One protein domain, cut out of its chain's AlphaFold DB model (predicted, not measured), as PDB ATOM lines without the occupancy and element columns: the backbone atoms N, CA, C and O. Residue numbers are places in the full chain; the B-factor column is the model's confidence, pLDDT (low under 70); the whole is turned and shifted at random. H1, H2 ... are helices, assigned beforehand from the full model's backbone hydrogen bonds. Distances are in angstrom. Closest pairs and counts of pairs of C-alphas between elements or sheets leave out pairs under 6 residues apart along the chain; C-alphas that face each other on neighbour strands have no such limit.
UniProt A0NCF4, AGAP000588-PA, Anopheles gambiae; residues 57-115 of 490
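This is residues 57 to 115 of the 490 residues of the protein "AGAP000588-PA" of Anopheles gambiae (UniProt A0NCF4). A long helix, H1, sticks out with residues 57 to 67 as an arm; its other end meets two shorter helices, H2 and H3, in a small body. The 59 printed residues include three named helices, H1, H2, H3 in order: all helix. The whole is only just loose, close to compact, with radius of gyration 12.8 A for the C-alphas, spanning 38 by 23 by 18 A.

Find C-alpha 57 at (-31.442, 7.170, 25.246); H1 runs 31.3 A to residue 78. H2, residues 90 to 104, runs 20.7 A. H3, residues 106 to 115, ends at (-8.231, 29.038, 0.568).

With residues 71 to 78 alone, H1 touches H2 at a steep tilt of 56 degrees; the closest C-alphas, Val 75 and Val 94, are 6.5 A apart. With residues 77 to 78 alone, H1 touches H3; look at C-alphas Cys 78 and Val 113, the closest, 6.3 A. H2 and H3 are close but not clearly touching, about perpendicular at 78 degrees. Every O i to N i+4 pair in H1, H2 and H3 is within hydrogen-bond range.

The farthest C-alphas, Leu 57 and Thr 115, are 40.3 A apart. The printed part has no cut; the H1 to H2 link is long. Residues 57 to 58 and 68 have pLDDT under 70.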
ATOM      1  N   LEU A  57     -31.899   5.843  24.806       68.25
ATOM      2  CA  LEU A  57     -31.442   7.170  25.246       68.25
ATOM      3  C   LEU A  57     -29.920   7.328  25.139       68.25
ATOM      4  O   LEU A  57     -29.442   8.368  24.697       68.25
ATOM      5  N   GLN A  58     -29.159   6.281  25.465       69.25
ATOM      6  CA  GLN A  58     -27.700   6.258  25.326       69.25
ATOM      7  C   GLN A  58     -27.234   6.527  23.882       69.25
ATOM      8  O   GLN A  58     -26.265   7.257  23.677       69.25
ATOM      9  N   GLN A  59     -27.933   5.983  22.881       73.94
ATOM     10  CA  GLN A  59     -27.627   6.212  21.467       73.94
ATOM     11  C   GLN A  59     -28.000   7.638  21.048       73.94
ATOM     12  O   GLN A  59     -27.199   8.297  20.393       73.94
ATOM     13  N   VAL A  60     -29.160   8.150  21.483       73.06
ATOM     14  CA  VAL A  60     -29.559   9.551  21.243       73.06
ATOM     15  C   VAL A  60     -28.549  10.521  21.866       73.06
ATOM     16  O   VAL A  60     -28.144  11.485  21.225       73.06
ATOM     17  N   MET A  61     -28.083  10.240  23.085       70.81
ATOM     18  CA  MET A  61     -27.079  11.048  23.779       70.81
ATOM     19  C   MET A  61     -25.723  11.011  23.061       70.81
ATOM     20  O   MET A  61     -25.081  12.046  22.907       70.81
ATOM     21  N   LYS A  62     -25.299   9.837  22.572       70.44
ATOM     22  CA  LYS A  62     -24.064   9.675  21.788       70.44
ATOM     23  C   LYS A  62     -24.129  10.439  20.462       70.44
ATOM     24  O   LYS A  62     -23.181  11.142  20.125       70.44
ATOM     25  N   GLU A  63     -25.243  10.332  19.739       74.19
ATOM     26  CA  GLU A  63     -25.495  11.079  18.500       74.19
ATOM     27  C   GLU A  63     -25.540  12.593  18.757       74.19
ATOM     28  O   GLU A  63     -24.947  13.359  18.002       74.19
ATOM     29  N   PHE A  64     -26.155  13.032  19.860       71.94
ATOM     30  CA  PHE A  64     -26.164  14.437  20.265       71.94
ATOM     31  C   PHE A  64     -24.756  14.958  20.589       71.94
ATOM     32  O   PHE A  64     -24.378  16.016  20.097       71.94
ATOM     33  N   ILE A  65     -23.951  14.219  21.358       72.94
ATOM     34  CA  ILE A  65     -22.563  14.604  21.673       72.94
ATOM     35  C   ILE A  65     -21.716  14.694  20.393       72.94
ATOM     36  O   ILE A  65     -20.951  15.645  20.242       72.94
ATOM     37  N   ALA A  66     -21.882  13.755  19.455       72.62
ATOM     38  CA  ALA A  66     -21.211  13.800  18.155       72.62
ATOM     39  C   ALA A  66     -21.648  15.016  17.316       72.62
ATOM     40  O   ALA A  66     -20.813  15.710  16.748       72.62
ATOM     41  N   MET A  67     -22.944  15.334  17.290       74.69
ATOM     42  CA  MET A  67     -23.464  16.522  16.607       74.69
ATOM     43  C   MET A  67     -22.918  17.822  17.223       74.69
ATOM     44  O   MET A  67     -22.511  18.728  16.500       74.69
ATOM     45  N   GLN A  68     -22.858  17.913  18.557       69.62
ATOM     46  CA  GLN A  68     -22.273  19.067  19.249       69.62
ATOM     47  C   GLN A  68     -20.769  19.209  18.960       69.62
ATOM     48  O   GLN A  68     -20.292  20.328  18.774       69.62
ATOM     49  N   SER A  69     -20.018  18.102  18.869       73.19
ATOM     50  CA  SER A  69     -18.594  18.161  18.517       73.19
ATOM     51  C   SER A  69     -18.370  18.565  17.056       73.19
ATOM     52  O   SER A  69     -17.491  19.382  16.799       73.19
ATOM     53  N   GLN A  70     -19.197  18.088  16.120       78.00
ATOM     54  CA  GLN A  70     -19.171  18.495  14.709       78.00
ATOM     55  C   GLN A  70     -19.501  19.985  14.531       78.00
ATOM     56  O   GLN A  70     -18.792  20.692  13.818       78.00
ATOM     57  N   LEU A  71     -20.525  20.496  15.225       75.94
ATOM     58  CA  LEU A  71     -20.866  21.925  15.211       75.94
ATOM     59  C   LEU A  71     -19.730  22.793  15.773       75.94
ATOM     60  O   LEU A  71     -19.419  23.839  15.206       75.94
ATOM     61  N   LEU A  72     -19.073  22.351  16.851       79.94
ATOM     62  CA  LEU A  72     -17.921  23.057  17.417       79.94
ATOM     63  C   LEU A  72     -16.695  23.009  16.487       79.94
ATOM     64  O   LEU A  72     -16.000  24.013  16.347       79.94
ATOM     65  N   GLN A  73     -16.443  21.877  15.823       78.38
ATOM     66  CA  GLN A  73     -15.403  21.758  14.796       78.38
ATOM     67  C   GLN A  73     -15.658  22.713  13.626       78.38
ATOM     68  O   GLN A  73     -14.727  23.384  13.192       78.38
ATOM     69  N   LEU A  74     -16.907  22.832  13.165       79.12
ATOM     70  CA  LEU A  74     -17.286  23.756  12.097       79.12
ATOM     71  C   LEU A  74     -17.088  25.225  12.511       79.12
ATOM     72  O   LEU A  74     -16.502  25.992  11.754       79.12
ATOM     73  N   VAL A  75     -17.495  25.610  13.726       80.44
ATOM     74  CA  VAL A  75     -17.231  26.954  14.280       80.44
ATOM     75  C   VAL A  75     -15.729  27.244  14.349       80.44
ATOM     76  O   VAL A  75     -15.291  28.306  13.906       80.44
ATOM     77  N   ASN A  76     -14.927  26.296  14.840       79.38
ATOM     78  CA  ASN A  76     -13.473  26.446  14.910       79.38
ATOM     79  C   ASN A  76     -12.838  26.554  13.516       79.38
ATOM     80  O   ASN A  76     -11.971  27.400  13.311       79.38
ATOM     81  N   LEU A  77     -13.283  25.749  12.548       78.38
ATOM     82  CA  LEU A  77     -12.793  25.789  11.170       78.38
ATOM     83  C   LEU A  77     -13.136  27.122  10.490       78.38
ATOM     84  O   LEU A  77     -12.284  27.724   9.848       78.38
ATOM     85  N   CYS A  78     -14.357  27.622  10.682       76.69
ATOM     86  CA  CYS A  78     -14.771  28.921  10.160       76.69
ATOM     87  C   CYS A  78     -14.117  30.111  10.884       76.69
ATOM     88  O   CYS A  78     -14.210  31.225  10.377       76.69
ATOM     89  N   SER A  79     -13.453  29.924  12.033       80.31
ATOM     90  CA  SER A  79     -12.886  31.034  12.824       80.31
ATOM     91  C   SER A  79     -11.718  31.770  12.159       80.31
ATOM     92  O   SER A  79     -11.404  32.893  12.549       80.31
ATOM     93  N   THR A  80     -11.114  31.185  11.120       75.44
ATOM     94  CA  THR A  80     -10.094  31.837  10.282       75.44
ATOM     95  C   THR A  80     -10.677  32.855   9.297       75.44
ATOM     96  O   THR A  80      -9.952  33.729   8.828       75.44
ATOM     97  N   VAL A  81     -11.974  32.751   8.985       75.75
ATOM     98  CA  VAL A  81     -12.671  33.524   7.937       75.75
ATOM     99  C   VAL A  81     -13.789  34.389   8.513       75.75
ATOM    100  O   VAL A  81     -14.014  35.514   8.069       75.75
ATOM    101  N   VAL A  82     -14.503  33.869   9.509       78.44
ATOM    102  CA  VAL A  82     -15.646  34.514  10.150       78.44
ATOM    103  C   VAL A  82     -15.188  35.147  11.458       78.44
ATOM    104  O   VAL A  82     -14.768  34.462  12.388       78.44
ATOM    105  N   ALA A  83     -15.319  36.470  11.559       80.00
ATOM    106  CA  ALA A  83     -15.089  37.183  12.808       80.00
ATOM    107  C   ALA A  83     -16.192  36.830  13.824       80.00
ATOM    108  O   ALA A  83     -17.338  37.267  13.691       80.00
ATOM    109  N   PHE A  84     -15.843  36.031  14.833       82.56
ATOM    110  CA  PHE A  84     -16.761  35.601  15.887       82.56
ATOM    111  C   PHE A  84     -16.845  36.600  17.058       82.56
ATOM    112  O   PHE A  84     -15.845  37.234  17.421       82.56
ATOM    113  N   PRO A  85     -18.019  36.734  17.708       80.19
ATOM    114  CA  PRO A  85     -18.144  37.485  18.949       80.19
ATOM    115  C   PRO A  85     -17.316  36.830  20.062       80.19
ATOM    116  O   PRO A  85     -17.199  35.609  20.142       80.19
ATOM    117  N   HIS A  86     -16.746  37.650  20.944       75.88
ATOM    118  CA  HIS A  86     -15.874  37.191  22.027       75.88
ATOM    119  C   HIS A  86     -16.720  36.645  23.192       75.88
ATOM    120  O   HIS A  86     -16.913  37.316  24.205       75.88
ATOM    121  N   THR A  87     -17.297  35.453  23.013       78.88
ATOM    122  CA  THR A  87     -18.205  34.815  23.980       78.88
ATOM    123  C   THR A  87     -17.922  33.327  24.138       78.88
ATOM    124  O   THR A  87     -17.925  32.602  23.148       78.88
ATOM    125  N   ASP A  88     -17.843  32.842  25.378       72.62
ATOM    126  CA  ASP A  88     -17.635  31.415  25.694       72.62
ATOM    127  C   ASP A  88     -18.856  30.515  25.390       72.62
ATOM    128  O   ASP A  88     -18.844  29.311  25.646       72.62
ATOM    129  N   SER A  89     -19.958  31.082  24.884       80.25
ATOM    130  CA  SER A  89     -21.198  30.346  24.638       80.25
ATOM    131  C   SER A  89     -21.231  29.749  23.232       80.25
ATOM    132  O   SER A  89     -21.522  30.445  22.261       80.25
ATOM    133  N   THR A  90     -21.030  28.431  23.130       72.50
ATOM    134  CA  THR A  90     -21.102  27.679  21.862       72.50
ATOM    135  C   THR A  90     -22.388  27.951  21.080       72.50
ATOM    136  O   THR A  90     -22.334  28.104  19.868       72.50
ATOM    137  N   MET A  91     -23.535  28.085  21.756       76.88
ATOM    138  CA  MET A  91     -24.812  28.392  21.096       76.88
ATOM    139  C   MET A  91     -24.813  29.762  20.405       76.88
ATOM    140  O   MET A  91     -25.411  29.893  19.345       76.88
ATOM    141  N   VAL A  92     -24.144  30.769  20.979       81.12
ATOM    142  CA  VAL A  92     -24.033  32.115  20.385       81.12
ATOM    143  C   VAL A  92     -23.055  32.105  19.212       81.12
ATOM    144  O   VAL A  92     -23.315  32.742  18.197       81.12
ATOM    145  N   LEU A  93     -21.961  31.345  19.318       79.38
ATOM    146  CA  LEU A  93     -21.012  31.162  18.219       79.38
ATOM    147  C   LEU A  93     -21.658  30.423  17.037       79.38
ATOM    148  O   LEU A  93     -21.534  30.866  15.901       79.38
ATOM    149  N   VAL A  94     -22.400  29.343  17.298       79.62
ATOM    150  CA  VAL A  94     -23.148  28.610  16.267       79.62
ATOM    151  C   VAL A  94     -24.226  29.501  15.644       79.62
ATOM    152  O   VAL A  94     -24.277  29.588  14.424       79.62
ATOM    153  N   ASP A  95     -25.035  30.219  16.431       81.69
ATOM    154  CA  ASP A  95     -26.051  31.139  15.891       81.69
ATOM    155  C   ASP A  95     -25.427  32.249  15.024       81.69
ATOM    156  O   ASP A  95     -25.898  32.522  13.922       81.69
ATOM    157  N   HIS A  96     -24.297  32.824  15.452       82.56
ATOM    158  CA  HIS A  96     -23.542  33.795  14.653       82.56
ATOM    159  C   HIS A  96     -23.032  33.198  13.336       82.56
ATOM    160  O   HIS A  96     -23.212  33.814  12.287       82.56
ATOM    161  N   LEU A  97     -22.466  31.983  13.356       81.00
ATOM    162  CA  LEU A  97     -22.062  31.283  12.131       81.00
ATOM    163  C   LEU A  97     -23.257  31.054  11.198       81.00
ATOM    164  O   LEU A  97     -23.148  31.293  10.000       81.00
ATOM    165  N   ILE A  98     -24.401  30.628  11.736       81.00
ATOM    166  CA  ILE A  98     -25.632  30.409  10.968       81.00
ATOM    167  C   ILE A  98     -26.087  31.706  10.301       81.00
ATOM    168  O   ILE A  98     -26.376  31.711   9.106       81.00
ATOM    169  N   ASN A  99     -26.110  32.810  11.047       81.69
ATOM    170  CA  ASN A  99     -26.492  34.116  10.522       81.69
ATOM    171  C   ASN A  99     -25.529  34.583   9.415       81.69
ATOM    172  O   ASN A  99     -25.994  35.062   8.383       81.69
ATOM    173  N   VAL A 100     -24.217  34.363   9.572       80.56
ATOM    174  CA  VAL A 100     -23.202  34.679   8.547       80.56
ATOM    175  C   VAL A 100     -23.355  33.801   7.297       80.56
ATOM    176  O   VAL A 100     -23.366  34.325   6.185       80.56
ATOM    177  N   LEU A 101     -23.540  32.486   7.450       79.12
ATOM    178  CA  LEU A 101     -23.776  31.568   6.326       79.12
ATOM    179  C   LEU A 101     -25.051  31.935   5.551       79.12
ATOM    180  O   LEU A 101     -25.061  31.877   4.323       79.12
ATOM    181  N   LYS A 102     -26.103  32.378   6.251       78.94
ATOM    182  CA  LYS A 102     -27.349  32.859   5.640       78.94
ATOM    183  C   LYS A 102     -27.198  34.210   4.942       78.94
ATOM    184  O   LYS A 102     -27.779  34.396   3.878       78.94
ATOM    185  N   SER A 103     -26.429  35.146   5.502       79.19
ATOM    186  CA  SER A 103     -26.239  36.477   4.903       79.19
ATOM    187  C   SER A 103     -25.247  36.497   3.741       79.19
ATOM    188  O   SER A 103     -25.393  37.308   2.830       79.19
ATOM    189  N   SER A 104     -24.221  35.645   3.788       75.62
ATOM    190  CA  SER A 104     -23.092  35.653   2.845       75.62
ATOM    191  C   SER A 104     -23.104  34.479   1.862       75.62
ATOM    192  O   SER A 104     -22.339  34.484   0.899       75.62
ATOM    193  N   GLY A 105     -23.979  33.494   2.082       72.38
ATOM    194  CA  GLY A 105     -24.024  32.240   1.340       72.38
ATOM    195  C   GLY A 105     -22.959  31.250   1.815       72.38
ATOM    196  O   GLY A 105     -21.811  31.608   2.081       72.38
ATOM    197  N   THR A 106     -23.319  29.969   1.886       72.00
ATOM    198  CA  THR A 106     -22.413  28.930   2.394       72.00
ATOM    199  C   THR A 106     -21.200  28.694   1.491       72.00
ATOM    200  O   THR A 106     -20.095  28.499   1.990       72.00
ATOM    201  N   GLY A 107     -21.388  28.743   0.166       72.50
ATOM    202  CA  GLY A 107     -20.321  28.523  -0.818       72.50
ATOM    203  C   GLY A 107     -19.130  29.477  -0.646       72.50
ATOM    204  O   GLY A 107     -18.026  28.993  -0.418       72.50
ATOM    205  N   PRO A 108     -19.333  30.810  -0.674       75.44
ATOM    206  CA  PRO A 108     -18.260  31.786  -0.460       75.44
ATOM    207  C   PRO A 108     -17.522  31.639   0.878       75.44
ATOM    208  O   PRO A 108     -16.308  31.815   0.924       75.44
ATOM    209  N   VAL A 109     -18.226  31.294   1.964       74.00
ATOM    210  CA  VAL A 109     -17.593  31.077   3.279       74.00
ATOM    211  C   VAL A 109     -16.740  29.805   3.272       74.00
ATOM    212  O   VAL A 109     -15.626  29.823   3.790       74.00
ATOM    213  N   LEU A 110     -17.219  28.719   2.659       77.06
ATOM    214  CA  LEU A 110     -16.454  27.475   2.521       77.06
ATOM    215  C   LEU A 110     -15.240  27.637   1.596       77.06
ATOM    216  O   LEU A 110     -14.169  27.149   1.935       77.06
ATOM    217  N   ASP A 111     -15.366  28.358   0.483       74.25
ATOM    218  CA  ASP A 111     -14.256  28.619  -0.446       74.25
ATOM    219  C   ASP A 111     -13.171  29.507   0.198       74.25
ATOM    220  O   ASP A 111     -11.973  29.223   0.120       74.25
ATOM    221  N   ALA A 112     -13.578  30.521   0.971       73.88
ATOM    222  CA  ALA A 112     -12.670  31.307   1.807       73.88
ATOM    223  C   ALA A 112     -11.992  30.466   2.914       73.88
ATOM    224  O   ALA A 112     -10.833  30.700   3.259       73.88
ATOM    225  N   VAL A 113     -12.673  29.455   3.467       75.88
ATOM    226  CA  VAL A 113     -12.071  28.509   4.428       75.88
ATOM    227  C   VAL A 113     -11.054  27.607   3.721       75.88
ATOM    228  O   VAL A 113      -9.925  27.480   4.186       75.88
ATOM    229  N   ILE A 114     -11.406  27.039   2.566       74.88
ATOM    230  CA  ILE A 114     -10.533  26.171   1.754       74.88
ATOM    231  C   ILE A 114      -9.270  26.913   1.293       74.88
ATOM    232  O   ILE A 114      -8.188  26.332   1.290       74.88
ATOM    233  N   THR A 115      -9.378  28.200   0.965       73.31
ATOM    234  CA  THR A 115      -8.231  29.038   0.568       73.31
ATOM    235  C   THR A 115      -7.391  29.559   1.742       73.31
ATOM    236  O   THR A 115      -6.239  29.936   1.529       73.31
TER     237      THR A 115